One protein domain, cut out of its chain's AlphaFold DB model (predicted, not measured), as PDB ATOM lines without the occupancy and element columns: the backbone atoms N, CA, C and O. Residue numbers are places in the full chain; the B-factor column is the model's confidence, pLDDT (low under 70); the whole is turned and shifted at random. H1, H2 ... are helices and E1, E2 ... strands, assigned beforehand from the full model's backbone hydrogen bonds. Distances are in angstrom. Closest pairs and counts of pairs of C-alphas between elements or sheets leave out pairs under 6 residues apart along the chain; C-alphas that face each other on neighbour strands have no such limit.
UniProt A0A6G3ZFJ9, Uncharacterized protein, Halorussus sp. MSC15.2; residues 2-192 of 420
ATOM      1  N   LYS A   2      37.783 -51.782 -14.186       29.73
ATOM      2  CA  LYS A   2      38.235 -51.203 -15.478       29.73
ATOM      3  C   LYS A   2      37.055 -50.426 -16.121       29.73
ATOM      4  O   LYS A   2      36.296 -51.051 -16.840       29.73
ATOM      5  N   ARG A   3      36.811 -49.160 -15.742       33.59
ATOM      6  CA  ARG A   3      37.448 -47.898 -16.218       33.59
ATOM      7  C   ARG A   3      37.238 -47.636 -17.706       33.59
ATOM      8  O   ARG A   3      38.116 -48.123 -18.410       33.59
ATOM      9  N   ARG A   4      36.281 -46.822 -18.200       31.41
ATOM     10  CA  ARG A   4      36.198 -46.232 -19.583       31.41
ATOM     11  C   ARG A   4      35.076 -45.183 -19.691       31.41
ATOM     12  O   ARG A   4      33.984 -45.529 -19.280       31.41
ATOM     13  N   GLN A   5      35.158 -44.077 -20.442       41.75
ATOM     14  CA  GLN A   5      35.871 -42.794 -20.418       41.75
ATOM     15  C   GLN A   5      35.091 -41.795 -21.317       41.75
ATOM     16  O   GLN A   5      34.924 -42.024 -22.504       41.75
ATOM     17  N   PHE A   6      34.719 -40.647 -20.764       30.52
ATOM     18  CA  PHE A   6      34.041 -39.486 -21.363       30.52
ATOM     19  C   PHE A   6      34.939 -38.641 -22.320       30.52
ATOM     20  O   PHE A   6      34.749 -37.445 -22.514       30.52
ATOM     21  N   GLY A   7      35.997 -39.245 -22.879       25.59
ATOM     22  CA  GLY A   7      37.158 -38.529 -23.434       25.59
ATOM     23  C   GLY A   7      37.070 -38.087 -24.898       25.59
ATOM     24  O   GLY A   7      37.689 -37.089 -25.256       25.59
ATOM     25  N   ALA A   8      36.308 -38.788 -25.740       28.95
ATOM     26  CA  ALA A   8      36.216 -38.462 -27.167       28.95
ATOM     27  C   ALA A   8      35.334 -37.223 -27.426       28.95
ATOM     28  O   ALA A   8      35.698 -36.366 -28.226       28.95
ATOM     29  N   ALA A   9      34.241 -37.068 -26.670       33.22
ATOM     30  CA  ALA A   9      33.359 -35.901 -26.746       33.22
ATOM     31  C   ALA A   9      34.053 -34.604 -26.295       33.22
ATOM     32  O   ALA A   9      33.937 -33.563 -26.944       33.22
ATOM     33  N   LEU A  10      34.853 -34.681 -25.225       31.36
ATOM     34  CA  LEU A  10      35.634 -33.541 -24.753       31.36
ATOM     35  C   LEU A  10      36.790 -33.182 -25.681       31.36
ATOM     36  O   LEU A  10      37.186 -32.032 -25.653       31.36
ATOM     37  N   ALA A  11      37.318 -34.091 -26.506       31.05
ATOM     38  CA  ALA A  11      38.369 -33.759 -27.470       31.05
ATOM     39  C   ALA A  11      37.836 -32.912 -28.639       31.05
ATOM     40  O   ALA A  11      38.504 -31.964 -29.038       31.05
ATOM     41  N   THR A  12      36.622 -33.183 -29.131       34.88
ATOM     42  CA  THR A  12      35.964 -32.361 -30.166       34.88
ATOM     43  C   THR A  12      35.561 -30.992 -29.611       34.88
ATOM     44  O   THR A  12      35.826 -29.968 -30.237       34.88
ATOM     45  N   ALA A  13      35.041 -30.956 -28.378       32.28
ATOM     46  CA  ALA A  13      34.789 -29.719 -27.637       32.28
ATOM     47  C   ALA A  13      36.075 -28.951 -27.278       32.28
ATOM     48  O   ALA A  13      36.113 -27.727 -27.279       32.28
ATOM     49  N   ALA A  14      37.156 -29.659 -26.966       33.91
ATOM     50  CA  ALA A  14      38.455 -29.078 -26.657       33.91
ATOM     51  C   ALA A  14      39.177 -28.589 -27.914       33.91
ATOM     52  O   ALA A  14      39.931 -27.631 -27.822       33.91
ATOM     53  N   PHE A  15      38.949 -29.192 -29.083       33.81
ATOM     54  CA  PHE A  15      39.454 -28.677 -30.355       33.81
ATOM     55  C   PHE A  15      38.745 -27.378 -30.750       33.81
ATOM     56  O   PHE A  15      39.415 -26.442 -31.184       33.81
ATOM     57  N   SER A  16      37.432 -27.262 -30.514       31.27
ATOM     58  CA  SER A  16      36.717 -25.989 -30.677       31.27
ATOM     59  C   SER A  16      37.097 -24.955 -29.601       31.27
ATOM     60  O   SER A  16      37.206 -23.769 -29.906       31.27
ATOM     61  N   LEU A  17      37.422 -25.387 -28.375       30.92
ATOM     62  CA  LEU A  17      37.921 -24.526 -27.288       30.92
ATOM     63  C   LEU A  17      39.445 -24.251 -27.333       30.92
ATOM     64  O   LEU A  17      39.942 -23.380 -26.620       30.92
ATOM     65  N   GLY A  18      40.208 -24.962 -28.164       29.17
ATOM     66  CA  GLY A  18      41.671 -24.870 -28.260       29.17
ATOM     67  C   GLY A  18      42.165 -23.734 -29.157       29.17
ATOM     68  O   GLY A  18      43.332 -23.355 -29.084       29.17
ATOM     69  N   GLY A  19      41.275 -23.154 -29.966       29.89
ATOM     70  CA  GLY A  19      41.541 -21.959 -30.770       29.89
ATOM     71  C   GLY A  19      41.126 -20.641 -30.105       29.89
ATOM     72  O   GLY A  19      41.151 -19.595 -30.751       29.89
ATOM     73  N   VAL A  20      40.722 -20.657 -28.831       37.34
ATOM     74  CA  VAL A  20      40.127 -19.494 -28.154       37.34
ATOM     75  C   VAL A  20      41.197 -18.457 -27.814       37.34
ATOM     76  O   VAL A  20      41.825 -18.483 -26.754       37.34
ATOM     77  N   VAL A  21      41.421 -17.516 -28.734       31.41
ATOM     78  CA  VAL A  21      42.399 -16.435 -28.550       31.41
ATOM     79  C   VAL A  21      41.884 -15.347 -27.600       31.41
ATOM     80  O   VAL A  21      42.708 -14.713 -26.945       31.41
ATOM     81  N   ASN A  22      40.573 -15.162 -27.410       31.14
ATOM     82  CA  ASN A  22      40.030 -14.195 -26.445       31.14
ATOM     83  C   ASN A  22      38.609 -14.572 -26.002       31.14
ATOM     84  O   ASN A  22      37.651 -14.242 -26.686       31.14
ATOM     85  N   ALA A  23      38.464 -15.186 -24.829       33.62
ATOM     86  CA  ALA A  23      37.192 -15.218 -24.113       33.62
ATOM     87  C   ALA A  23      37.441 -14.773 -22.667       33.62
ATOM     88  O   ALA A  23      38.319 -15.295 -21.975       33.62
ATOM     89  N   THR A  24      36.718 -13.747 -22.229       30.16
ATOM     90  CA  THR A  24      36.722 -13.267 -20.846       30.16
ATOM     91  C   THR A  24      35.553 -13.900 -20.113       30.16
ATOM     92  O   THR A  24      34.429 -13.438 -20.262       30.16
ATOM     93  N   THR A  25      35.804 -14.921 -19.295       38.28
ATOM     94  CA  THR A  25      34.785 -15.476 -18.395       38.28
ATOM     95  C   THR A  25      35.247 -15.399 -16.945       38.28
ATOM     96  O   THR A  25      36.332 -15.836 -16.562       38.28
ATOM     97  N   SER A  26      34.409 -14.790 -16.111       32.59
ATOM     98  CA  SER A  26      34.523 -14.805 -14.657       32.59
ATOM     99  C   SER A  26      33.881 -16.087 -14.124       32.59
ATOM    100  O   SER A  26      32.690 -16.102 -13.833       32.59
ATOM    101  N   ALA A  27      34.656 -17.169 -14.021       37.41
ATOM    102  CA  ALA A  27      34.184 -18.437 -13.463       37.41
ATOM    103  C   ALA A  27      34.061 -18.353 -11.926       37.41
ATOM    104  O   ALA A  27      35.060 -18.168 -11.225       37.41
ATOM    105  N   SER A  28      32.843 -18.482 -11.386       34.72
ATOM    106  CA  SER A  28      32.600 -18.641  -9.947       34.72
ATOM    107  C   SER A  28      32.816 -20.093  -9.499       34.72
ATOM    108  O   SER A  28      32.537 -21.061 -10.210       34.72
ATOM    109  N   ALA A  29      33.391 -20.242  -8.307       34.78
ATOM    110  CA  ALA A  29      33.949 -21.483  -7.782       34.78
ATOM    111  C   ALA A  29      33.010 -22.175  -6.777       34.78
ATOM    112  O   ALA A  29      33.295 -22.188  -5.580       34.78
ATOM    113  N   GLN A  30      31.904 -22.760  -7.242       42.75
ATOM    114  CA  GLN A  30      31.204 -23.804  -6.482       42.75
ATOM    115  C   GLN A  30      31.298 -25.148  -7.214       42.75
ATOM    116  O   GLN A  30      31.228 -25.205  -8.440       42.75
ATOM    117  N   GLU A  31      31.508 -26.225  -6.453       51.28
ATOM    118  CA  GLU A  31      31.907 -27.555  -6.952       51.28
ATOM    119  C   GLU A  31      30.824 -28.276  -7.777       51.28
ATOM    120  O   GLU A  31      31.143 -29.207  -8.510       51.28
ATOM    121  N   THR A  32      29.569 -27.818  -7.719       53.59
ATOM    122  CA  THR A  32      28.427 -28.406  -8.445       53.59
ATOM    123  C   THR A  32      27.713 -27.421  -9.371       53.59
ATOM    124  O   THR A  32      26.704 -27.778  -9.967       53.59
ATOM    125  N   GLU A  33      28.190 -26.178  -9.495       65.12
ATOM    126  CA  GLU A  33      27.586 -25.219 -10.426       65.12
ATOM    127  C   GLU A  33      27.959 -25.575 -11.875       65.12
ATOM    128  O   GLU A  33      29.119 -25.943 -12.137       65.12
ATOM    129  N   PRO A  34      27.008 -25.454 -12.821       73.06
ATOM    130  CA  PRO A  34      27.291 -25.663 -14.231       73.06
ATOM    131  C   PRO A  34      28.384 -24.691 -14.681       73.06
ATOM    132  O   PRO A  34      28.378 -23.510 -14.329       73.06
ATOM    133  N   LEU A  35      29.354 -25.194 -15.438       76.81
ATOM    134  CA  LEU A  35      30.319 -24.344 -16.121       76.81
ATOM    135  C   LEU A  35      29.656 -23.816 -17.392       76.81
ATOM    136  O   LEU A  35      29.152 -24.600 -18.190       76.81
ATOM    137  N   GLN A  36      29.672 -22.499 -17.573       74.94
ATOM    138  CA  GLN A  36      29.123 -21.843 -18.754       74.94
ATOM    139  C   GLN A  36      30.175 -20.941 -19.392       74.94
ATOM    140  O   GLN A  36      30.903 -20.226 -18.698       74.94
ATOM    141  N   ILE A  37      30.264 -21.010 -20.716       71.56
ATOM    142  CA  ILE A  37      31.104 -20.153 -21.549       71.56
ATOM    143  C   ILE A  37      30.204 -19.615 -22.656       71.56
ATOM    144  O   ILE A  37      29.458 -20.384 -23.254       71.56
ATOM    145  N   GLU A  38      30.264 -18.319 -22.916       73.25
ATOM    146  CA  GLU A  38      29.446 -17.652 -23.931       73.25
ATOM    147  C   GLU A  38      30.348 -16.961 -24.954       73.25
ATOM    148  O   GLU A  38      31.492 -16.615 -24.639       73.25
ATOM    149  N   ASP A  39      29.817 -16.788 -26.164       69.50
ATOM    150  CA  ASP A  39      30.387 -16.002 -27.259       69.50
ATOM    151  C   ASP A  39      31.854 -16.342 -27.563       69.50
ATOM    152  O   ASP A  39      32.768 -15.515 -27.475       69.50
ATOM    153  N   VAL A  40      32.094 -17.602 -27.923       65.25
ATOM    154  CA  VAL A  40      33.415 -18.077 -28.328       65.25
ATOM    155  C   VAL A  40      33.551 -17.946 -29.838       65.25
ATOM    156  O   VAL A  40      32.703 -18.414 -30.588       65.25
ATOM    157  N   THR A  41      34.637 -17.344 -30.315       61.56
ATOM    158  CA  THR A  41      34.928 -17.257 -31.752       61.56
ATOM    159  C   THR A  41      36.394 -17.562 -32.025       61.56
ATOM    160  O   THR A  41      37.289 -17.091 -31.319       61.56
ATOM    161  N   VAL A  42      36.632 -18.361 -33.062       60.34
ATOM    162  CA  VAL A  42      37.946 -18.821 -33.507       60.34
ATOM    163  C   VAL A  42      38.014 -18.716 -35.023       60.34
ATOM    164  O   VAL A  42      37.181 -19.293 -35.712       60.34
ATOM    165  N   SER A  43      39.039 -18.052 -35.554       55.34
ATOM    166  CA  SER A  43      39.292 -18.016 -36.997       55.34
ATOM    167  C   SER A  43      40.535 -18.839 -37.345       55.34
ATOM    168  O   SER A  43      41.608 -18.612 -36.787       55.34
ATOM    169  N   LEU A  44      40.390 -19.785 -38.274       53.91
ATOM    170  CA  LEU A  44      41.429 -20.700 -38.752       53.91
ATOM    171  C   LEU A  44      41.373 -20.770 -40.281       53.91
ATOM    172  O   LEU A  44      40.373 -21.202 -40.848       53.91
ATOM    173  N   GLY A  45      42.445 -20.349 -40.961       53.25
ATOM    174  CA  GLY A  45      42.605 -20.569 -42.407       53.25
ATOM    175  C   GLY A  45      41.463 -20.036 -43.287       53.25
ATOM    176  O   GLY A  45      41.126 -20.673 -44.282       53.25
ATOM    177  N   GLY A  46      40.856 -18.903 -42.908       63.03
ATOM    178  CA  GLY A  46      39.730 -18.284 -43.623       63.03
ATOM    179  C   GLY A  46      38.339 -18.765 -43.197       63.03
ATOM    180  O   GLY A  46      37.353 -18.256 -43.716       63.03
ATOM    181  N   VAL A  47      38.251 -19.702 -42.249       63.84
ATOM    182  CA  VAL A  47      36.991 -20.139 -41.633       63.84
ATOM    183  C   VAL A  47      36.885 -19.574 -40.227       63.84
ATOM    184  O   VAL A  47      37.829 -19.673 -39.442       63.84
ATOM    185  N   THR A  48      35.733 -19.010 -39.896       69.81
ATOM    186  CA  THR A  48      35.382 -18.571 -38.549       69.81
ATOM    187  C   THR A  48      34.423 -19.579 -37.937       69.81
ATOM    188  O   THR A  48      33.312 -19.752 -38.417       69.81
ATOM    189  N   SER A  49      34.859 -20.258 -36.883       73.19
ATOM    190  CA  SER A  49      33.997 -21.063 -36.025       73.19
ATOM    191  C   SER A  49      33.521 -20.192 -34.870       73.19
ATOM    192  O   SER A  49      34.349 -19.572 -34.194       73.19
ATOM    193  N   SER A  50      32.218 -20.128 -34.631       72.69
ATOM    194  CA  SER A  50      31.656 -19.432 -33.482       72.69
ATOM    195  C   SER A  50      30.689 -20.318 -32.712       72.69
ATOM    196  O   SER A  50      30.078 -21.223 -33.263       72.69
ATOM    197  N   VAL A  51      30.621 -20.109 -31.406       77.19
ATOM    198  CA  VAL A  51      29.751 -20.835 -30.489       77.19
ATOM    199  C   VAL A  51      29.108 -19.804 -29.582       77.19
ATOM    200  O   VAL A  51      29.818 -19.129 -28.832       77.19
ATOM    201  N   GLY A  52      27.781 -19.702 -29.622       72.44
ATOM    202  CA  GLY A  52      27.047 -18.788 -28.748       72.44
ATOM    203  C   GLY A  52      27.150 -19.197 -27.282       72.44
ATOM    204  O   GLY A  52      27.424 -18.361 -26.421       72.44
ATOM    205  N   ARG A  53      27.003 -20.493 -26.974       80.81
ATOM    206  CA  ARG A  53      27.078 -20.977 -25.586       80.81
ATOM    207  C   ARG A  53      27.600 -22.400 -25.464       80.81
ATOM    208  O   ARG A  53      27.195 -23.291 -26.194       80.81
ATOM    209  N   VAL A  54      28.422 -22.638 -24.450       79.44
ATOM    210  CA  VAL A  54      28.836 -23.962 -23.982       79.44
ATOM    211  C   VAL A  54      28.406 -24.124 -22.532       79.44
ATOM    212  O   VAL A  54      28.716 -23.274 -21.701       79.44
ATOM    213  N   THR A  55      27.724 -25.221 -22.217       84.62
ATOM    214  CA  THR A  55      27.342 -25.598 -20.855       84.62
ATOM    215  C   THR A  55      27.918 -26.962 -20.515       84.62
ATOM    216  O   THR A  55      27.842 -27.895 -21.305       84.62
ATOM    217  N   PHE A  56      28.474 -27.090 -19.319       85.12
ATOM    218  CA  PHE A  56      28.863 -28.364 -18.741       85.12
ATOM    219  C   PHE A  56      28.213 -28.490 -17.367       85.12
ATOM    220  O   PHE A  56      28.492 -27.687 -16.474       85.12
ATOM    221  N   SER A  57      27.304 -29.446 -17.224       87.12
ATOM    222  CA  SER A  57      26.421 -29.597 -16.069       87.12
ATOM    223  C   SER A  57      26.426 -31.028 -15.536       87.12
ATOM    224  O   SER A  57      26.875 -31.972 -16.192       87.12
ATOM    225  N   TYR A  58      25.940 -31.167 -14.305       86.50
ATOM    226  CA  TYR A  58      25.778 -32.442 -13.626       86.50
ATOM    227  C   TYR A  58      24.496 -32.435 -12.806       86.50
ATOM    228  O   TYR A  58      24.325 -31.578 -11.936       86.50
ATOM    229  N   GLU A  59      23.624 -33.399 -13.068       89.25
ATOM    230  CA  GLU A  59      22.355 -33.570 -12.367       89.25
ATOM    231  C   GLU A  59      22.062 -35.065 -12.222       89.25
ATOM    232  O   GLU A  59      22.226 -35.826 -13.167       89.25
ATOM    233  N   ASP A  60      21.694 -35.500 -11.014       87.94
ATOM    234  CA  ASP A  60      21.233 -36.866 -10.720       87.94
ATOM    235  C   ASP A  60      22.117 -38.027 -11.228       87.94
ATOM    236  O   ASP A  60      21.639 -39.134 -11.471       87.94
ATOM    237  N   GLY A  61      23.436 -37.821 -11.308       84.12
ATOM    238  CA  GLY A  61      24.368 -38.844 -11.800       84.12
ATOM    239  C   GLY A  61      24.618 -38.793 -13.306       84.12
ATOM    240  O   GLY A  61      25.451 -39.551 -13.794       84.12
ATOM    241  N   THR A  62      23.970 -37.875 -14.015       87.81
ATOM    242  CA  THR A  62      24.181 -37.611 -15.435       87.81
ATOM    243  C   THR A  62      25.053 -36.377 -15.601       87.81
ATOM    244  O   THR A  62      24.806 -35.315 -15.030       87.81
ATOM    245  N   MET A  63      26.110 -36.523 -16.389       87.38
ATOM    246  CA  MET A  63      26.974 -35.433 -16.812       87.38
ATOM    247  C   MET A  63      26.603 -35.041 -18.236       87.38
ATOM    248  O   MET A  63      26.570 -35.899 -19.116       87.38
ATOM    249  N   GLN A  64      26.363 -33.755 -18.469       87.75
ATOM    250  CA  GLN A  64      25.963 -33.243 -19.774       87.75
ATOM    251  C   GLN A  64      26.931 -32.158 -20.237       87.75
ATOM    252  O   GLN A  64      27.263 -31.228 -19.502       87.75
ATOM    253  N   PHE A  65      27.383 -32.282 -21.477       86.25
ATOM    254  CA  PHE A  65      28.111 -31.252 -22.197       86.25
ATOM    255  C   PHE A  65      27.247 -30.779 -23.361       86.25
ATOM    256  O   PHE A  65      26.850 -31.587 -24.191       86.25
ATOM    257  N   GLN A  66      26.955 -29.486 -23.424       87.31
ATOM    258  CA  GLN A  66      26.087 -28.897 -24.432       87.31
ATOM    259  C   GLN A  66      26.773 -27.709 -25.099       87.31
ATOM    260  O   GLN A  66      27.357 -26.860 -24.429       87.31
ATOM    261  N   VAL A  67      26.652 -27.628 -26.415       85.25
ATOM    262  CA  VAL A  67      27.049 -26.504 -27.260       85.25
ATOM    263  C   VAL A  67      25.787 -25.990 -27.940       85.25
ATOM    264  O   VAL A  67      25.012 -26.787 -28.454       85.25
ATOM    265  N   SER A  68      25.565 -24.684 -27.928       87.00
ATOM    266  CA  SER A  68      24.454 -24.019 -28.606       87.00
ATOM    267  C   SER A  68      24.980 -22.955 -29.559       87.00
ATOM    268  O   SER A  68      26.020 -22.344 -29.290       87.00
ATOM    269  N   ASP A  69      24.229 -22.739 -30.636       86.62
ATOM    270  CA  ASP A  69      24.514 -21.758 -31.682       86.62
ATOM    271  C   ASP A  69      25.930 -21.941 -32.244       86.62
ATOM    272  O   ASP A  69      26.732 -21.005 -32.291       86.62
ATOM    273  N   TRP A  70      26.276 -23.187 -32.588       86.31
ATOM    274  CA  TRP A  70      27.554 -23.478 -33.223       86.31
ATOM    275  C   TRP A  70      27.459 -23.155 -34.707       86.31
ATOM    276  O   TRP A  70      26.594 -23.671 -35.407       86.31
ATOM    277  N   THR A  71      28.367 -22.326 -35.197       80.56
ATOM    278  CA  THR A  71      28.481 -22.000 -36.613       80.56
ATOM    279  C   THR A  71      29.921 -22.130 -37.077       80.56
ATOM    280  O   THR A  71      30.870 -21.921 -36.322       80.56
ATOM    281  N   MET A  72      30.094 -22.486 -38.340       78.06
ATOM    282  CA  MET A  72      31.351 -22.409 -39.062       78.06
ATOM    283  C   MET A  72      31.093 -21.707 -40.386       78.06
ATOM    284  O   MET A  72      30.344 -22.215 -41.214       78.06
ATOM    285  N   GLU A  73      31.734 -20.565 -40.594       77.88
ATOM    286  CA  GLU A  73      31.560 -19.717 -41.773       77.88
ATOM    287  C   GLU A  73      32.880 -19.592 -42.534       77.88
ATOM    288  O   GLU A  73      33.895 -19.173 -41.978       77.88
ATOM    289  N   GLY A  74      32.878 -19.974 -43.807       74.88
ATOM    290  CA  GLY A  74      33.933 -19.679 -44.776       74.88
ATOM    291  C   GLY A  74      33.477 -18.626 -45.789       74.88
ATOM    292  O   GLY A  74      32.388 -18.076 -45.667       74.88
ATOM    293  N   ALA A  75      34.298 -18.368 -46.813       72.06
ATOM    294  CA  ALA A  75      34.023 -17.334 -47.820       72.06
ATOM    295  C   ALA A  75      32.654 -17.494 -48.514       72.06
ATOM    296  O   ALA A  75      31.939 -16.510 -48.655       72.06
ATOM    297  N   ASP A  76      32.279 -18.728 -48.865       69.56
ATOM    298  CA  ASP A  76      31.063 -19.005 -49.648       69.56
ATOM    299  C   ASP A  76      30.178 -20.096 -49.028       69.56
ATOM    300  O   ASP A  76      29.294 -20.636 -49.704       69.56
ATOM    301  N   LYS A  77      30.481 -20.517 -47.791       75.62
ATOM    302  CA  LYS A  77      29.893 -21.707 -47.160       75.62
ATOM    303  C   LYS A  77      29.680 -21.544 -45.672       75.62
ATOM    304  O   LYS A  77      30.532 -20.980 -44.989       75.62
ATOM    305  N   SER A  78      28.591 -22.118 -45.180       82.12
ATOM    306  CA  SER A  78      28.286 -22.149 -43.754       82.12
ATOM    307  C   SER A  78      27.818 -23.530 -43.304       82.12
ATOM    308  O   SER A  78      27.204 -24.283 -44.056       82.12
ATOM    309  N   LEU A  79      28.135 -23.867 -42.061       81.50
ATOM    310  CA  LEU A  79      27.549 -24.970 -41.308       81.50
ATOM    311  C   LEU A  79      27.037 -24.370 -40.005       81.50
ATOM    312  O   LEU A  79      27.809 -23.725 -39.300       81.50
ATOM    313  N   SER A  80      25.772 -24.590 -39.678       85.06
ATOM    314  CA  SER A  80      25.192 -24.221 -38.387       85.06
ATOM    315  C   SER A  80      24.605 -25.457 -37.726       85.06
ATOM    316  O   SER A  80      24.013 -26.314 -38.375       85.06
ATOM    317  N   ILE A  81      24.799 -25.565 -36.418       86.88
ATOM    318  CA  ILE A  81      24.119 -26.535 -35.572       86.88
ATOM    319  C   ILE A  81      23.568 -25.769 -34.379       86.88
ATOM    320  O   ILE A  81      24.330 -25.196 -33.593       86.88
ATOM    321  N   ALA A  82      22.243 -25.754 -34.240       88.06
ATOM    322  CA  ALA A  82      21.590 -25.014 -33.165       88.06
ATOM    323  C   ALA A  82      21.978 -25.565 -31.790       88.06
ATOM    324  O   ALA A  82      22.224 -24.798 -30.856       88.06
ATOM    325  N   GLN A  83      22.074 -26.891 -31.666       90.38
ATOM    326  CA  GLN A  83      22.476 -27.528 -30.421       90.38
ATOM    327  C   GLN A  83      23.221 -28.838 -30.660       90.38
ATOM    328  O   GLN A  83      22.812 -29.661 -31.463       90.38
ATOM    329  N   VAL A  84      24.293 -29.064 -29.909       89.31
ATOM    330  CA  VAL A  84      24.926 -30.375 -29.754       89.31
ATOM    331  C   VAL A  84      24.971 -30.688 -28.272       89.31
ATOM    332  O   VAL A  84      25.500 -29.897 -27.497       89.31
ATOM    333  N   SER A  85      24.458 -31.839 -27.856       89.00
ATOM    334  CA  SER A  85      24.562 -32.317 -26.483       89.00
ATOM    335  C   SER A  85      25.168 -33.707 -26.429       89.00
ATOM    336  O   SER A  85      24.832 -34.576 -27.226       89.00
ATOM    337  N   VAL A  86      26.034 -33.920 -25.448       87.06
ATOM    338  CA  VAL A  86      26.553 -35.228 -25.071       87.06
ATOM    339  C   VAL A  86      26.198 -35.468 -23.617       87.06
ATOM    340  O   VAL A  86      26.588 -34.681 -22.753       87.06
ATOM    341  N   SER A  87      25.485 -36.549 -23.343       87.62
ATOM    342  CA  SER A  87      25.153 -36.998 -21.996       87.62
ATOM    343  C   SER A  87      25.873 -38.311 -21.692       87.62
ATOM    344  O   SER A  87      26.087 -39.158 -22.563       87.62
ATOM    345  N   ALA A  88      26.309 -38.453 -20.445       86.19
ATOM    346  CA  ALA A  88      26.845 -39.695 -19.913       86.19
ATOM    347  C   ALA A  88      26.254 -39.946 -18.527       86.19
ATOM    348  O   ALA A  88      26.365 -39.094 -17.639       86.19
ATOM    349  N   ASP A  89      25.657 -41.119 -18.350       86.81
ATOM    350  CA  ASP A  89      25.034 -41.531 -17.093       86.81
ATOM    351  C   ASP A  89      26.028 -42.222 -16.150       86.81
ATOM    352  O   ASP A  89      27.161 -42.535 -16.516       86.81
ATOM    353  N   ASP A  90      25.596 -42.480 -14.912       86.69
ATOM    354  CA  ASP A  90      26.383 -43.177 -13.883       86.69
ATOM    355  C   ASP A  90      27.758 -42.526 -13.620       86.69
ATOM    356  O   ASP A  90      28.791 -43.171 -13.410       86.69
ATOM    357  N   VAL A  91      27.770 -41.194 -13.637       83.12
ATOM    358  CA  VAL A  91      28.935 -40.369 -13.344       83.12
ATOM    359  C   VAL A  91      28.883 -39.940 -11.881       83.12
ATOM    360  O   VAL A  91      27.886 -39.416 -11.378       83.12
ATOM    361  N   SER A  92      29.989 -40.133 -11.162       85.06
ATOM    362  CA  SER A  92      30.096 -39.644  -9.787       85.06
ATOM    363  C   SER A  92      30.310 -38.127  -9.757       85.06
ATOM    364  O   SER A  92      30.997 -37.564 -10.613       85.06
ATOM    365  N   ALA A  93      29.797 -37.461  -8.721       85.38
ATOM    366  CA  ALA A  93      30.035 -36.031  -8.511       85.38
ATOM    367  C   ALA A  93      31.538 -35.691  -8.407       85.38
ATOM    368  O   ALA A  93      31.964 -34.627  -8.847       85.38
ATOM    369  N   GLU A  94      32.355 -36.606  -7.869       84.94
ATOM    370  CA  GLU A  94      33.818 -36.465  -7.797       84.94
ATOM    371  C   GLU A  94      34.460 -36.494  -9.191       84.94
ATOM    372  O   GLU A  94      35.316 -35.663  -9.504       84.94
ATOM    373  N   THR A  95      34.010 -37.411 -10.052       84.06
ATOM    374  CA  THR A  95      34.442 -37.487 -11.452       84.06
ATOM    375  C   THR A  95      34.080 -36.205 -12.201       84.06
ATOM    376  O   THR A  95      34.946 -35.621 -12.854       84.06
ATOM    377  N   TYR A  96      32.839 -35.727 -12.061       83.44
ATOM    378  CA  TYR A  96      32.402 -34.463 -12.658       83.44
ATOM    379  C   TYR A  96      33.251 -33.278 -12.178       83.44
ATOM    380  O   TYR A  96      33.786 -32.534 -13.000       83.44
ATOM    381  N   ALA A  97      33.440 -33.127 -10.863       81.75
ATOM    382  CA  ALA A  97      34.222 -32.030 -10.293       81.75
ATOM    383  C   ALA A  97      35.678 -32.039 -10.791       81.75
ATOM    384  O   ALA A  97      36.240 -30.983 -11.088       81.75
ATOM    385  N   THR A  98      36.264 -33.230 -10.942       84.06
ATOM    386  CA  THR A  98      37.624 -33.417 -11.461       84.06
ATOM    387  C   THR A  98      37.727 -32.988 -12.927       84.06
ATOM    388  O   THR A  98      38.604 -32.196 -13.275       84.06
ATOM    389  N   ILE A  99      36.796 -33.428 -13.780       82.00
ATOM    390  CA  ILE A  99      36.749 -33.028 -15.196       82.00
ATOM    391  C   ILE A  99      36.512 -31.518 -15.322       82.00
ATOM    392  O   ILE A  99      37.229 -30.840 -16.056       82.00
ATOM    393  N   ARG A 100      35.564 -30.966 -14.557       81.88
ATOM    394  CA  ARG A 100      35.260 -29.529 -14.532       81.88
ATOM    395  C   ARG A 100      36.488 -28.703 -14.158       81.88
ATOM    396  O   ARG A 100      36.788 -27.717 -14.828       81.88
ATOM    397  N   ALA A 101      37.204 -29.090 -13.102       80.31
ATOM    398  CA  ALA A 101      38.418 -28.399 -12.672       80.31
ATOM    399  C   ALA A 101      39.480 -28.401 -13.781       80.31
ATOM    400  O   ALA A 101      40.068 -27.361 -14.072       80.31
ATOM    401  N   ALA A 102      39.650 -29.537 -14.457       76.25
ATOM    402  CA  ALA A 102      40.577 -29.672 -15.567       76.25
ATOM    403  C   ALA A 102      40.177 -28.840 -16.797       76.25
ATOM    404  O   ALA A 102      41.053 -28.291 -17.465       76.25
ATOM    405  N   MET A 103      38.877 -28.689 -17.084       74.94
ATOM    406  CA  MET A 103      38.379 -27.778 -18.125       74.94
ATOM    407  C   MET A 103      38.698 -26.317 -17.789       74.94
ATOM    408  O   MET A 103      39.209 -25.591 -18.640       74.94
ATOM    409  N   VAL A 104      38.458 -25.891 -16.543       73.19
ATOM    410  CA  VAL A 104      38.768 -24.525 -16.080       73.19
ATOM    411  C   VAL A 104      40.271 -24.249 -16.134       73.19
ATOM    412  O   VAL A 104      40.684 -23.176 -16.580       73.19
ATOM    413  N   GLU A 105      41.094 -25.208 -15.708       72.12
ATOM    414  CA  GLU A 105      42.552 -25.112 -15.791       72.12
ATOM    415  C   GLU A 105      43.017 -25.042 -17.246       72.12
ATOM    416  O   GLU A 105      43.839 -24.194 -17.586       72.12
ATOM    417  N   SER A 106      42.442 -25.875 -18.115       66.88
ATOM    418  CA  SER A 106      42.803 -25.913 -19.532       66.88
ATOM    419  C   SER A 106      42.471 -24.607 -20.245       66.88
ATOM    420  O   SER A 106      43.289 -24.070 -20.992       66.88
ATOM    421  N   PHE A 107      41.299 -24.043 -19.950       65.31
ATOM    422  CA  PHE A 107      40.877 -22.746 -20.462       65.31
ATOM    423  C   PHE A 107      41.771 -21.610 -19.940       65.31
ATOM    424  O   PHE A 107      42.317 -20.830 -20.720       65.31
ATOM    425  N   SER A 108      41.994 -21.551 -18.625       64.38
ATOM    426  CA  SER A 108      42.806 -20.500 -17.991       64.38
ATOM    427  C   SER A 108      44.274 -20.559 -18.426       64.38
ATOM    428  O   SER A 108      44.920 -19.529 -18.613       64.38
ATOM    429  N   GLY A 109      44.799 -21.775 -18.587       58.41
ATOM    430  CA  GLY A 109      46.162 -22.054 -19.021       58.41
ATOM    431  C   GLY A 109      46.353 -22.035 -20.536       58.41
ATOM    432  O   GLY A 109      47.492 -22.164 -20.981       58.41
ATOM    433  N   ARG A 110      45.273 -21.879 -21.320       62.47
ATOM    434  CA  ARG A 110      45.273 -21.977 -22.791       62.47
ATOM    435  C   ARG A 110      45.993 -23.238 -23.284       62.47
ATOM    436  O   ARG A 110      46.804 -23.193 -24.206       62.47
ATOM    437  N   SER A 111      45.742 -24.356 -22.613       61.16
ATOM    438  CA  SER A 111      46.387 -25.638 -22.875       61.16
ATOM    439  C   SER A 111      45.408 -26.763 -22.608       61.16
ATOM    440  O   SER A 111      44.782 -26.783 -21.562       61.16
ATOM    441  N   LEU A 112      45.310 -27.736 -23.509       62.97
ATOM    442  CA  LEU A 112      44.435 -28.896 -23.321       62.97
ATOM    443  C   LEU A 112      45.054 -29.977 -22.428       62.97
ATOM    444  O   LEU A 112      44.367 -30.915 -22.033       62.97
ATOM    445  N   SER A 113      46.344 -29.871 -22.094       66.19
ATOM    446  CA  SER A 113      47.062 -30.910 -21.349       66.19
ATOM    447  C   SER A 113      46.414 -31.288 -20.009       66.19
ATOM    448  O   SER A 113      46.309 -32.489 -19.759       66.19
ATOM    449  N   PRO A 114      45.945 -30.345 -19.160       67.25
ATOM    450  CA  PRO A 114      45.300 -30.695 -17.893       67.25
ATOM    451  C   PRO A 114      44.033 -31.531 -18.100       67.25
ATOM    452  O   PRO A 114      43.826 -32.538 -17.417       67.25
ATOM    453  N   LEU A 115      43.213 -31.162 -19.087       70.81
ATOM    454  CA  LEU A 115      42.001 -31.888 -19.442       70.81
ATOM    455  C   LEU A 115      42.312 -33.276 -20.004       70.81
ATOM    456  O   LEU A 115      41.713 -34.252 -19.563       70.81
ATOM    457  N   LEU A 116      43.265 -33.388 -20.931       69.06
ATOM    458  CA  LEU A 116      43.646 -34.673 -21.527       69.06
ATOM    459  C   LEU A 116      44.218 -35.636 -20.475       69.06
ATOM    460  O   LEU A 116      43.818 -36.801 -20.433       69.06
ATOM    461  N   ALA A 117      45.082 -35.140 -19.584       70.88
ATOM    462  CA  ALA A 117      45.618 -35.915 -18.465       70.88
ATOM    463  C   ALA A 117      44.499 -36.391 -17.527       70.88
ATOM    464  O   ALA A 117      44.413 -37.576 -17.208       70.88
ATOM    465  N   THR A 118      43.583 -35.491 -17.166       76.69
ATOM    466  CA  THR A 118      42.421 -35.823 -16.334       76.69
ATOM    467  C   THR A 118      41.552 -36.890 -16.986       76.69
ATOM    468  O   THR A 118      41.256 -37.917 -16.377       76.69
ATOM    469  N   LEU A 119      41.195 -36.711 -18.257       72.50
ATOM    470  CA  LEU A 119      40.410 -37.689 -19.003       72.50
ATOM    471  C   LEU A 119      41.118 -39.042 -19.071       72.50
ATOM    472  O   LEU A 119      40.455 -40.067 -18.930       72.50
ATOM    473  N   ALA A 120      42.448 -39.072 -19.204       67.19
ATOM    474  CA  ALA A 120      43.254 -40.292 -19.196       67.19
ATOM    475  C   ALA A 120      43.276 -41.040 -17.842       67.19
ATOM    476  O   ALA A 120      43.613 -42.236 -17.803       67.19
ATOM    477  N   GLU A 121      42.927 -40.361 -16.750       73.38
ATOM    478  CA  GLU A 121      42.958 -40.878 -15.379       73.38
ATOM    479  C   GLU A 121      41.573 -41.237 -14.831       73.38
ATOM    480  O   GLU A 121      41.459 -42.206 -14.073       73.38
ATOM    481  N   VAL A 122      40.534 -40.515 -15.255       71.62
ATOM    482  CA  VAL A 122      39.161 -40.686 -14.775       71.62
ATOM    483  C   VAL A 122      38.630 -42.109 -15.018       71.62
ATOM    484  O   VAL A 122      38.723 -42.686 -16.111       71.62
ATOM    485  N   ASP A 123      38.043 -42.670 -13.957       68.81
ATOM    486  CA  ASP A 123      37.347 -43.956 -13.929       68.81
ATOM    487  C   ASP A 123      35.857 -43.717 -14.220       68.81
ATOM    488  O   ASP A 123      35.179 -43.037 -13.452       68.81
ATOM    489  N   VAL A 124      35.360 -44.235 -15.346       68.62
ATOM    490  CA  VAL A 124      33.930 -44.198 -15.708       68.62
ATOM    491  C   VAL A 124      33.458 -45.635 -15.933       68.62
ATOM    492  O   VAL A 124      34.260 -46.501 -16.315       68.62
ATOM    493  N   ASN A 125      32.188 -45.909 -15.639       76.25
ATOM    494  CA  ASN A 125      31.580 -47.212 -15.866       76.25
ATOM    495  C   ASN A 125      31.500 -47.491 -17.385       76.25
ATOM    496  O   ASN A 125      30.888 -46.700 -18.097       76.25
ATOM    497  N   PRO A 126      32.101 -48.579 -17.910       78.00
ATOM    498  CA  PRO A 126      31.993 -48.911 -19.332       78.00
ATOM    499  C   PRO A 126      30.558 -49.216 -19.777       78.00
ATOM    500  O   PRO A 126      30.258 -49.036 -20.950       78.00
ATOM    501  N   ASP A 127      29.689 -49.645 -18.861       84.44
ATOM    502  CA  ASP A 127      28.288 -49.956 -19.150       84.44
ATOM    503  C   ASP A 127      27.377 -48.722 -18.998       84.44
ATOM    504  O   ASP A 127      26.164 -48.830 -19.165       84.44
ATOM    505  N   ALA A 128      27.937 -47.555 -18.651       84.69
ATOM    506  CA  ALA A 128      27.179 -46.313 -18.603       84.69
ATOM    507  C   ALA A 128      26.654 -45.951 -19.994       84.69
ATOM    508  O   ALA A 128      27.372 -46.091 -20.990       84.69
ATOM    509  N   SER A 129      25.415 -45.467 -20.037       87.69
ATOM    510  CA  SER A 129      24.806 -44.959 -21.260       87.69
ATOM    511  C   SER A 129      25.517 -43.686 -21.708       87.69
ATOM    512  O   SER A 129      25.887 -42.846 -20.881       87.69
ATOM    513  N   VAL A 130      25.710 -43.564 -23.017       87.88
ATOM    514  CA  VAL A 130      26.152 -42.345 -23.687       87.88
ATOM    515  C   VAL A 130      25.159 -42.035 -24.782       87.88
ATOM    516  O   VAL A 130      24.820 -42.905 -25.581       87.88
ATOM    517  N   GLU A 131      24.759 -40.777 -24.848       89.44
ATOM    518  CA  GLU A 131      23.938 -40.259 -25.926       89.44
ATOM    519  C   GLU A 131      24.579 -38.983 -26.474       89.44
ATOM    520  O   GLU A 131      25.057 -38.120 -25.734       89.44
ATOM    521  N   VAL A 132      24.632 -38.897 -27.799       90.00
ATOM    522  CA  VAL A 132      25.069 -37.724 -28.548       90.00
ATOM    523  C   VAL A 132      23.899 -37.276 -29.399       90.00
ATOM    524  O   VAL A 132      23.411 -38.057 -30.206       90.00
ATOM    525  N   VAL A 133      23.479 -36.026 -29.249       91.31
ATOM    526  CA  VAL A 133      22.401 -35.427 -30.037       91.31
ATOM    527  C   VAL A 133      22.917 -34.154 -30.687       91.31
ATOM    528  O   VAL A 133      23.509 -33.316 -30.012       91.31
ATOM    529  N   ALA A 134      22.697 -34.002 -31.986       91.75
ATOM    530  CA  ALA A 134      22.847 -32.752 -32.715       91.75
ATOM    531  C   ALA A 134      21.479 -32.345 -33.268       91.75
ATOM    532  O   ALA A 134      20.817 -33.155 -33.908       91.75
ATOM    533  N   GLU A 135      21.056 -31.111 -33.024       91.62
ATOM    534  CA  GLU A 135      19.750 -30.577 -33.409       91.62
ATOM    535  C   GLU A 135      19.909 -29.410 -34.385       91.62
ATOM    536  O   GLU A 135      20.807 -28.576 -34.233       91.62
ATOM    537  N   SER A 136      18.995 -29.349 -35.354       91.44
ATOM    538  CA  SER A 136      18.913 -28.340 -36.410       91.44
ATOM    539  C   SER A 136      20.259 -28.133 -37.108       91.44
ATOM    540  O   SER A 136      20.917 -27.102 -36.958       91.44
ATOM    541  N   VAL A 137      20.699 -29.166 -37.829       86.56
ATOM    542  CA  VAL A 137      21.933 -29.157 -38.617       86.56
ATOM    543  C   VAL A 137      21.635 -28.549 -39.978       86.56
ATOM    544  O   VAL A 137      20.893 -29.129 -40.773       86.56
ATOM    545  N   GLU A 138      22.251 -27.415 -40.274       85.44
ATOM    546  CA  GLU A 138      22.070 -26.693 -41.526       85.44
ATOM    547  C   GLU A 138      23.401 -26.518 -42.254       85.44
ATOM    548  O   GLU A 138      24.472 -26.409 -41.660       85.44
ATOM    549  N   THR A 139      23.351 -26.487 -43.578       83.25
ATOM    550  CA  THR A 139      24.508 -26.212 -44.426       83.25
ATOM    551  C   THR A 139      24.102 -25.222 -45.498       83.25
ATOM    552  O   THR A 139      23.105 -25.434 -46.181       83.25
ATOM    553  N   ASP A 140      24.879 -24.153 -45.658       83.12
ATOM    554  CA  ASP A 140      24.594 -23.053 -46.583       83.12
ATOM    555  C   ASP A 140      23.169 -22.482 -46.384       83.12
ATOM    556  O   ASP A 140      22.467 -22.193 -47.349       83.12
ATOM    557  N   GLY A 141      22.715 -22.386 -45.126       81.69
ATOM    558  CA  GLY A 141      21.370 -21.918 -44.757       81.69
ATOM    559  C   GLY A 141      20.230 -22.913 -45.012       81.69
ATOM    560  O   GLY A 141      19.069 -22.570 -44.808       81.69
ATOM    561  N   GLN A 142      20.529 -24.140 -45.450       82.25
ATOM    562  CA  GLN A 142      19.530 -25.182 -45.698       82.25
ATOM    563  C   GLN A 142      19.562 -26.254 -44.610       82.25
ATOM    564  O   GLN A 142      20.618 -26.814 -44.319       82.25
ATOM    565  N   LEU A 143      18.394 -26.608 -44.069       83.69
ATOM    566  CA  LEU A 143      18.261 -27.675 -43.080       83.69
ATOM    567  C   LEU A 143      18.558 -29.053 -43.695       83.69
ATOM    568  O   LEU A 143      17.853 -29.529 -44.595       83.69
ATOM    569  N   VAL A 144      19.591 -29.708 -43.170       84.75
ATOM    570  CA  VAL A 144      20.042 -31.050 -43.560       84.75
ATOM    571  C   VAL A 144      19.415 -32.115 -42.660       84.75
ATOM    572  O   VAL A 144      18.993 -33.153 -43.163       84.75
ATOM    573  N   ALA A 145      19.318 -31.852 -41.356       88.50
ATOM    574  CA  ALA A 145      18.666 -32.734 -40.389       88.50
ATOM    575  C   ALA A 145      18.090 -31.926 -39.220       88.50
ATOM    576  O   ALA A 145      18.764 -31.047 -38.685       88.50
ATOM    577  N   ASP A 146      16.876 -32.257 -38.788       91.25
ATOM    578  CA  ASP A 146      16.286 -31.715 -37.559       91.25
ATOM    579  C   ASP A 146      16.994 -32.270 -36.329       91.25
ATOM    580  O   ASP A 146      17.240 -31.543 -35.370       91.25
ATOM    581  N   GLN A 147      17.337 -33.558 -36.365       94.19
ATOM    582  CA  GLN A 147      18.034 -34.219 -35.276       94.19
ATOM    583  C   GLN A 147      18.904 -35.362 -35.797       94.19
ATOM    584  O   GLN A 147      18.501 -36.127 -36.670       94.19
ATOM    585  N   ILE A 148      20.095 -35.496 -35.230       93.69
ATOM    586  CA  ILE A 148      20.952 -36.671 -35.347       93.69
ATOM    587  C   ILE A 148      21.233 -37.132 -33.924       93.69
ATOM    588  O   ILE A 148      21.846 -36.391 -33.161       93.69
ATOM    589  N   ALA A 149      20.792 -38.331 -33.566       94.50
ATOM    590  CA  ALA A 149      21.003 -38.912 -32.248       94.50
ATOM    591  C   ALA A 149      21.781 -40.223 -32.376       94.50
ATOM    592  O   ALA A 149      21.476 -41.044 -33.230       94.50
ATOM    593  N   ALA A 150      22.782 -40.437 -31.532       93.50
ATOM    594  CA  ALA A 150      23.507 -41.694 -31.446       93.50
ATOM    595  C   ALA A 150      23.583 -42.128 -29.986       93.50
ATOM    596  O   ALA A 150      24.033 -41.362 -29.131       93.50
ATOM    597  N   THR A 151      23.162 -43.357 -29.700       94.12
ATOM    598  CA  THR A 151      23.182 -43.930 -28.353       94.12
ATOM    599  C   THR A 151      24.100 -45.137 -28.300       94.12
ATOM    600  O   THR A 151      24.279 -45.865 -29.278       94.12
ATOM    601  N   GLY A 152      24.723 -45.353 -27.153       90.75
ATOM    602  CA  GLY A 152      25.586 -46.498 -26.927       90.75
ATOM    603  C   GLY A 152      26.033 -46.575 -25.482       90.75
ATOM    604  O   GLY A 152      25.483 -45.924 -24.597       90.75
ATOM    605  N   THR A 153      27.064 -47.376 -25.236       86.38
ATOM    606  CA  THR A 153      27.712 -47.425 -23.924       86.38
ATOM    607  C   THR A 153      29.116 -46.873 -24.017       86.38
ATOM    608  O   THR A 153      29.772 -46.988 -25.056       86.38
ATOM    609  N   VAL A 154      29.627 -46.322 -22.918       80.31
ATOM    610  CA  VAL A 154      30.972 -45.740 -22.916       80.31
ATOM    611  C   VAL A 154      32.045 -46.759 -23.342       80.31
ATOM    612  O   VAL A 154      33.054 -46.404 -23.954       80.31
ATOM    613  N   GLY A 155      31.856 -48.037 -23.011       74.56
ATOM    614  CA  GLY A 155      32.775 -49.118 -23.345       74.56
ATOM    615  C   GLY A 155      32.788 -49.510 -24.822       74.56
ATOM    616  O   GLY A 155      33.819 -50.022 -25.262       74.56
ATOM    617  N   SER A 156      31.688 -49.260 -25.534       81.31
ATOM    618  CA  SER A 156      31.460 -49.621 -26.938       81.31
ATOM    619  C   SER A 156      31.753 -48.462 -27.893       81.31
ATOM    620  O   SER A 156      32.423 -48.655 -28.903       81.31
ATOM    621  N   VAL A 157      31.339 -47.237 -27.553       80.50
ATOM    622  CA  VAL A 157      31.471 -46.071 -28.451       80.50
ATOM    623  C   VAL A 157      32.891 -45.507 -28.504       80.50
ATOM    624  O   VAL A 157      33.230 -44.768 -29.424       80.50
ATOM    625  N   VAL A 158      33.727 -45.812 -27.504       71.56
ATOM    626  CA  VAL A 158      35.101 -45.303 -27.410       71.56
ATOM    627  C   VAL A 158      36.083 -46.371 -27.891       71.56
ATOM    628  O   VAL A 158      36.315 -47.342 -27.160       71.56
ATOM    629  N   PRO A 159      36.741 -46.168 -29.048       67.38
ATOM    630  CA  PRO A 159      37.661 -47.146 -29.603       67.38
ATOM    631  C   PRO A 159      38.781 -47.559 -28.655       67.38
ATOM    632  O   PRO A 159      39.356 -46.738 -27.918       67.38
ATOM    633  N   GLU A 160      39.173 -48.832 -28.734       65.44
ATOM    634  CA  GLU A 160      40.420 -49.288 -28.126       65.44
ATOM    635  C   GLU A 160      41.602 -48.468 -28.682       65.44
ATOM    636  O   GLU A 160      41.643 -48.127 -29.860       65.44
ATOM    637  N   GLY A 161      42.545 -48.090 -27.812       62.50
ATOM    638  CA  GLY A 161      43.681 -47.228 -28.177       62.50
ATOM    639  C   GLY A 161      43.501 -45.738 -27.852       62.50
ATOM    640  O   GLY A 161      44.498 -45.062 -27.610       62.50
ATOM    641  N   THR A 162      42.266 -45.247 -27.672       64.50
ATOM    642  CA  THR A 162      41.989 -43.830 -27.331       64.50
ATOM    643  C   THR A 162      42.742 -43.351 -26.079       64.50
ATOM    644  O   THR A 162      43.184 -42.210 -25.989       64.50
ATOM    645  N   ARG A 163      42.984 -44.236 -25.104       61.06
ATOM    646  CA  ARG A 163      43.785 -43.915 -23.908       61.06
ATOM    647  C   ARG A 163      45.272 -43.729 -24.153       61.06
ATOM    648  O   ARG A 163      45.880 -42.947 -23.430       61.06
ATOM    649  N   ALA A 164      45.850 -44.507 -25.065       62.72
ATOM    650  CA  ALA A 164      47.266 -44.381 -25.396       62.72
ATOM    651  C   ALA A 164      47.502 -42.998 -26.015       62.72
ATOM    652  O   ALA A 164      48.325 -42.240 -25.512       62.72
ATOM    653  N   LEU A 165      46.616 -42.604 -26.941       63.81
ATOM    654  CA  LEU A 165      46.588 -41.267 -27.535       63.81
ATOM    655  C   LEU A 165      46.529 -40.138 -26.497       63.81
ATOM    656  O   LEU A 165      47.250 -39.151 -26.619       63.81
ATOM    657  N   LEU A 166      45.688 -40.276 -25.465       63.81
ATOM    658  CA  LEU A 166      45.546 -39.255 -24.421       63.81
ATOM    659  C   LEU A 166      46.754 -39.168 -23.470       63.81
ATOM    660  O   LEU A 166      46.944 -38.128 -22.843       63.81
ATOM    661  N   ARG A 167      47.543 -40.241 -23.315       62.84
ATOM    662  CA  ARG A 167      48.656 -40.305 -22.347       62.84
ATOM    663  C   ARG A 167      50.002 -39.944 -22.944       62.84
ATOM    664  O   ARG A 167      50.741 -39.183 -22.328       62.84
ATOM    665  N   ASP A 168      50.309 -40.513 -24.100       59.12
ATOM    666  CA  ASP A 168      51.648 -40.454 -24.684       59.12
ATOM    667  C   ASP A 168      51.757 -39.362 -25.770       59.12
ATOM    668  O   ASP A 168      52.846 -39.069 -26.262       59.12
ATOM    669  N   GLY A 169      50.637 -38.681 -26.057       54.06
ATOM    670  CA  GLY A 169      50.493 -37.731 -27.155       54.06
ATOM    671  C   GLY A 169      50.130 -38.456 -28.449       54.06
ATOM    672  O   GLY A 169      50.550 -39.583 -28.676       54.06
ATOM    673  N   ALA A 170      49.319 -37.833 -29.305       53.19
ATOM    674  CA  ALA A 170      48.836 -38.490 -30.512       53.19
ATOM    675  C   ALA A 170      49.957 -38.676 -31.549       53.19
ATOM    676  O   ALA A 170      50.352 -37.718 -32.216       53.19
ATOM    677  N   SER A 171      50.442 -39.905 -31.741       53.66
ATOM    678  CA  SER A 171      51.184 -40.258 -32.954       53.66
ATOM    679  C   SER A 171      50.227 -40.646 -34.088       53.66
ATOM    680  O   SER A 171      49.141 -41.184 -33.866       53.66
ATOM    681  N   LEU A 172      50.632 -40.414 -35.342       55.47
ATOM    682  CA  LEU A 172      49.852 -40.835 -36.517       55.47
ATOM    683  C   LEU A 172      49.596 -42.352 -36.541       55.47
ATOM    684  O   LEU A 172      48.585 -42.793 -37.086       55.47
ATOM    685  N   GLU A 173      50.505 -43.140 -35.963       61.53
ATOM    686  CA  GLU A 173      50.378 -44.592 -35.847       61.53
ATOM    687  C   GLU A 173      49.296 -44.980 -34.833       61.53
ATOM    688  O   GLU A 173      48.466 -45.833 -35.129       61.53
ATOM    689  N   GLU A 174      49.216 -44.300 -33.690       62.72
ATOM    690  CA  GLU A 174      48.167 -44.538 -32.692       62.72
ATOM    691  C   GLU A 174      46.792 -44.044 -33.158       62.72
ATOM    692  O   GLU A 174      45.786 -44.688 -32.873       62.72
ATOM    693  N   VAL A 175      46.731 -42.953 -33.933       62.78
ATOM    694  CA  VAL A 175      45.482 -42.503 -34.577       62.78
ATOM    695  C   VAL A 175      45.047 -43.508 -35.647       62.78
ATOM    696  O   VAL A 175      43.856 -43.726 -35.861       62.78
ATOM    697  N   ALA A 176      46.002 -44.148 -36.327       62.94
ATOM    698  CA  ALA A 176      45.728 -45.248 -37.249       62.94
ATOM    699  C   ALA A 176      45.359 -46.563 -36.558       62.94
ATOM    700  O   ALA A 176      44.760 -47.418 -37.204       62.94
ATOM    701  N   ALA A 177      45.676 -46.701 -35.272       64.19
ATOM    702  CA  ALA A 177      45.348 -47.857 -34.452       64.19
ATOM    703  C   ALA A 177      44.059 -47.678 -33.629       64.19
ATOM    704  O   ALA A 177      43.765 -48.533 -32.794       64.19
ATOM    705  N   LEU A 178      43.300 -46.592 -33.840       68.56
ATOM    706  CA  LEU A 178      41.963 -46.447 -33.267       68.56
ATOM    707  C   LEU A 178      41.087 -47.613 -33.735       68.56
ATOM    708  O   LEU A 178      40.932 -47.836 -34.935       68.56
ATOM    709  N   GLY A 179      40.565 -48.370 -32.770       72.44
ATOM    710  CA  GLY A 179      39.658 -49.487 -33.019       72.44
ATOM    711  C   GLY A 179      38.267 -49.065 -33.504       72.44
ATOM    712  O   GLY A 179      38.035 -47.931 -33.925       72.44
ATOM    713  N   THR A 180      37.327 -49.997 -33.417       84.81
ATOM    714  CA  THR A 180      35.922 -49.777 -33.765       84.81
ATOM    715  C   THR A 180      35.209 -48.940 -32.701       84.81
ATOM    716  O   THR A 180      35.543 -49.005 -31.516       84.81
ATOM    717  N   ALA A 181      34.232 -48.143 -33.130       86.56
ATOM    718  CA  ALA A 181      33.237 -47.514 -32.273       86.56
ATOM    719  C   ALA A 181      31.884 -48.177 -32.540       86.56
ATOM    720  O   ALA A 181      31.414 -48.205 -33.676       86.56
ATOM    721  N   GLU A 182      31.270 -48.713 -31.496       91.06
ATOM    722  CA  GLU A 182      30.011 -49.448 -31.560       91.06
ATOM    723  C   GLU A 182      28.916 -48.649 -30.844       91.06
ATOM    724  O   GLU A 182      29.031 -48.332 -29.657       91.06
ATOM    725  N   TRP A 183      27.852 -48.332 -31.572       94.06
ATOM    726  CA  TRP A 183      26.668 -47.625 -31.101       94.06
ATOM    727  C   TRP A 183      25.484 -48.587 -31.101       94.06
ATOM    728  O   TRP A 183      25.319 -49.367 -32.034       94.06
ATOM    729  N   SER A 184      24.644 -48.540 -30.071       96.00
ATOM    730  CA  SER A 184      23.413 -49.336 -30.054       96.00
ATOM    731  C   SER A 184      22.404 -48.824 -31.074       96.00
ATOM    732  O   SER A 184      21.665 -49.618 -31.651       96.00
ATOM    733  N   GLU A 185      22.377 -47.512 -31.311       96.38
ATOM    734  CA  GLU A 185      21.441 -46.895 -32.244       96.38
ATOM    735  C   GLU A 185      22.006 -45.595 -32.823       96.38
ATOM    736  O   GLU A 185      22.692 -44.841 -32.130       96.38
ATOM    737  N   LEU A 186      21.692 -45.331 -34.088       96.75
ATOM    738  CA  LEU A 186      21.886 -44.056 -34.768       96.75
ATOM    739  C   LEU A 186      20.569 -43.660 -35.429       96.75
ATOM    740  O   LEU A 186      20.081 -44.379 -36.298       96.75
ATOM    741  N   THR A 187      20.048 -42.495 -35.075       96.88
ATOM    742  CA  THR A 187      18.816 -41.932 -35.621       96.88
ATOM    743  C   THR A 187      19.110 -40.613 -36.325       96.88
ATOM    744  O   THR A 187      19.859 -39.779 -35.820       96.88
ATOM    745  N   VAL A 188      18.521 -40.417 -37.502       95.81
ATOM    746  CA  VAL A 188      18.560 -39.172 -38.272       95.81
ATOM    747  C   VAL A 188      17.130 -38.794 -38.632       95.81
ATOM    748  O   VAL A 188      16.447 -39.539 -39.331       95.81
ATOM    749  N   GLN A 189      16.688 -37.626 -38.182       93.75
ATOM    750  CA  GLN A 189      15.360 -37.093 -38.444       93.75
ATOM    751  C   GLN A 189      15.436 -35.891 -39.390       93.75
ATOM    752  O   GLN A 189      16.264 -34.995 -39.212       93.75
ATOM    753  N   ARG A 190      14.539 -35.865 -40.381       90.12
ATOM    754  CA  ARG A 190      14.296 -34.720 -41.264       90.12
ATOM    755  C   ARG A 190      12.799 -34.578 -41.570       90.12
ATOM    756  O   ARG A 190      12.224 -35.379 -42.306       90.12
ATOM    757  N   GLY A 191      12.150 -33.561 -41.018       88.44
ATOM    758  CA  GLY A 191      10.717 -33.326 -41.078       88.44
ATOM    759  C   GLY A 191       9.931 -34.514 -40.523       88.44
ATOM    760  O   GLY A 191      10.058 -34.891 -39.359       88.44
ATOM    761  N   SER A 192       9.111 -35.118 -41.386       87.81
ATOM    762  CA  SER A 192       8.356 -36.343 -41.076       87.81
ATOM    763  C   SER A 192       9.107 -37.637 -41.410       87.81
ATOM    764  O   SER A 192       8.538 -38.719 -41.269       87.81
TER     765      SER A 192
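This is residues 2 to 192 of the 420 residues of an uncharacterized protein of Halorussus sp. MSC15.2 (UniProt A0A6G3ZFJ9). One twisted sheet of seven antiparallel strands makes a wall, with helices H1 and H2 over one of its faces and no named helix over the other. H3 packs on H2 on the side away from the sheet, and H5 packs on H3, with H6 meeting H5 at a corner. The printed part has 191 residues with six named helices and seven named strands, in the order H1 E1 E2 E3 E4 H2 H3 E5 E6 H4 H5 H6 E7; the sheet's order is E1 E2 E3 E4 E5 E6 E7. The class is mixed, and the whole is compact, with a radius of gyration of the C-alphas of 16.7 A and spans of 46 by 40 by 39 A.

H1, residues 7 to 17, begins at C-alpha 7 (37.158, -38.529, -23.434) and is 14.5 A long. E1 is residues 35 to 44, 25.5 A, and bends by 63 degrees at residue 39. E2, residues 47 to 59, is the longest strand by residues, 35.4 A. E3 is residues 62 to 73, 32.7 A, and E4 residues 78 to 88, 29.6 A. H2, residues 93 to 108, is 22.2 A long; H3 is residues 113 to 121. E5 is residues 129 to 139, 29.8 A, and E6 residues 142 to 153, 32.2 A. H4, H5 and H6 are residues 154 to 157, 162 to 168 and 172 to 176. E7, residues 181 to 190, 24.6 A, bends by 76 degrees at residue 184 and ends at C-alpha 190 (14.296, -34.720, -41.264).

E1 to E4 form a meander, each strand the antiparallel neighbour of the one before. N 37 and O 54 of E1 and E2 are 2.9 A apart, within hydrogen-bond range, as are N 187 and O 149 of E7 and E6 at 2.7 A. H1 and H2 lie on the same face, two layers with the sheet: H1 has a height over the sheet of 9.1 A, H2 one of 9.3 A. H2 and H3 form a helical hairpin and touch, closest at the C-alphas of Ala 102 and Leu 115, 4.7 A. H3 and H5 touch at a steep tilt of 56 degrees, closest at the C-alphas of Leu 116 and Leu 166, 5.7 A. H5 and H6 only just touch, only at the corner, with 3 pairs of C-alphas within 8 A. H4 stands at the sheet's level. In H1, H2, H3, H5 and H6 every O i to N i+4 pair is within hydrogen-bond range; H4 is too short for one.

The two C-alphas farthest apart, those of Lys 2 and Asp 76, are 47.5 A apart. The printed part has no cut, and the link from H1 to E1 is long, at 17 residues. The mean pLDDT of the printed part is 70.9; residues 2 to 33 and 159 to 178 are among those under 70.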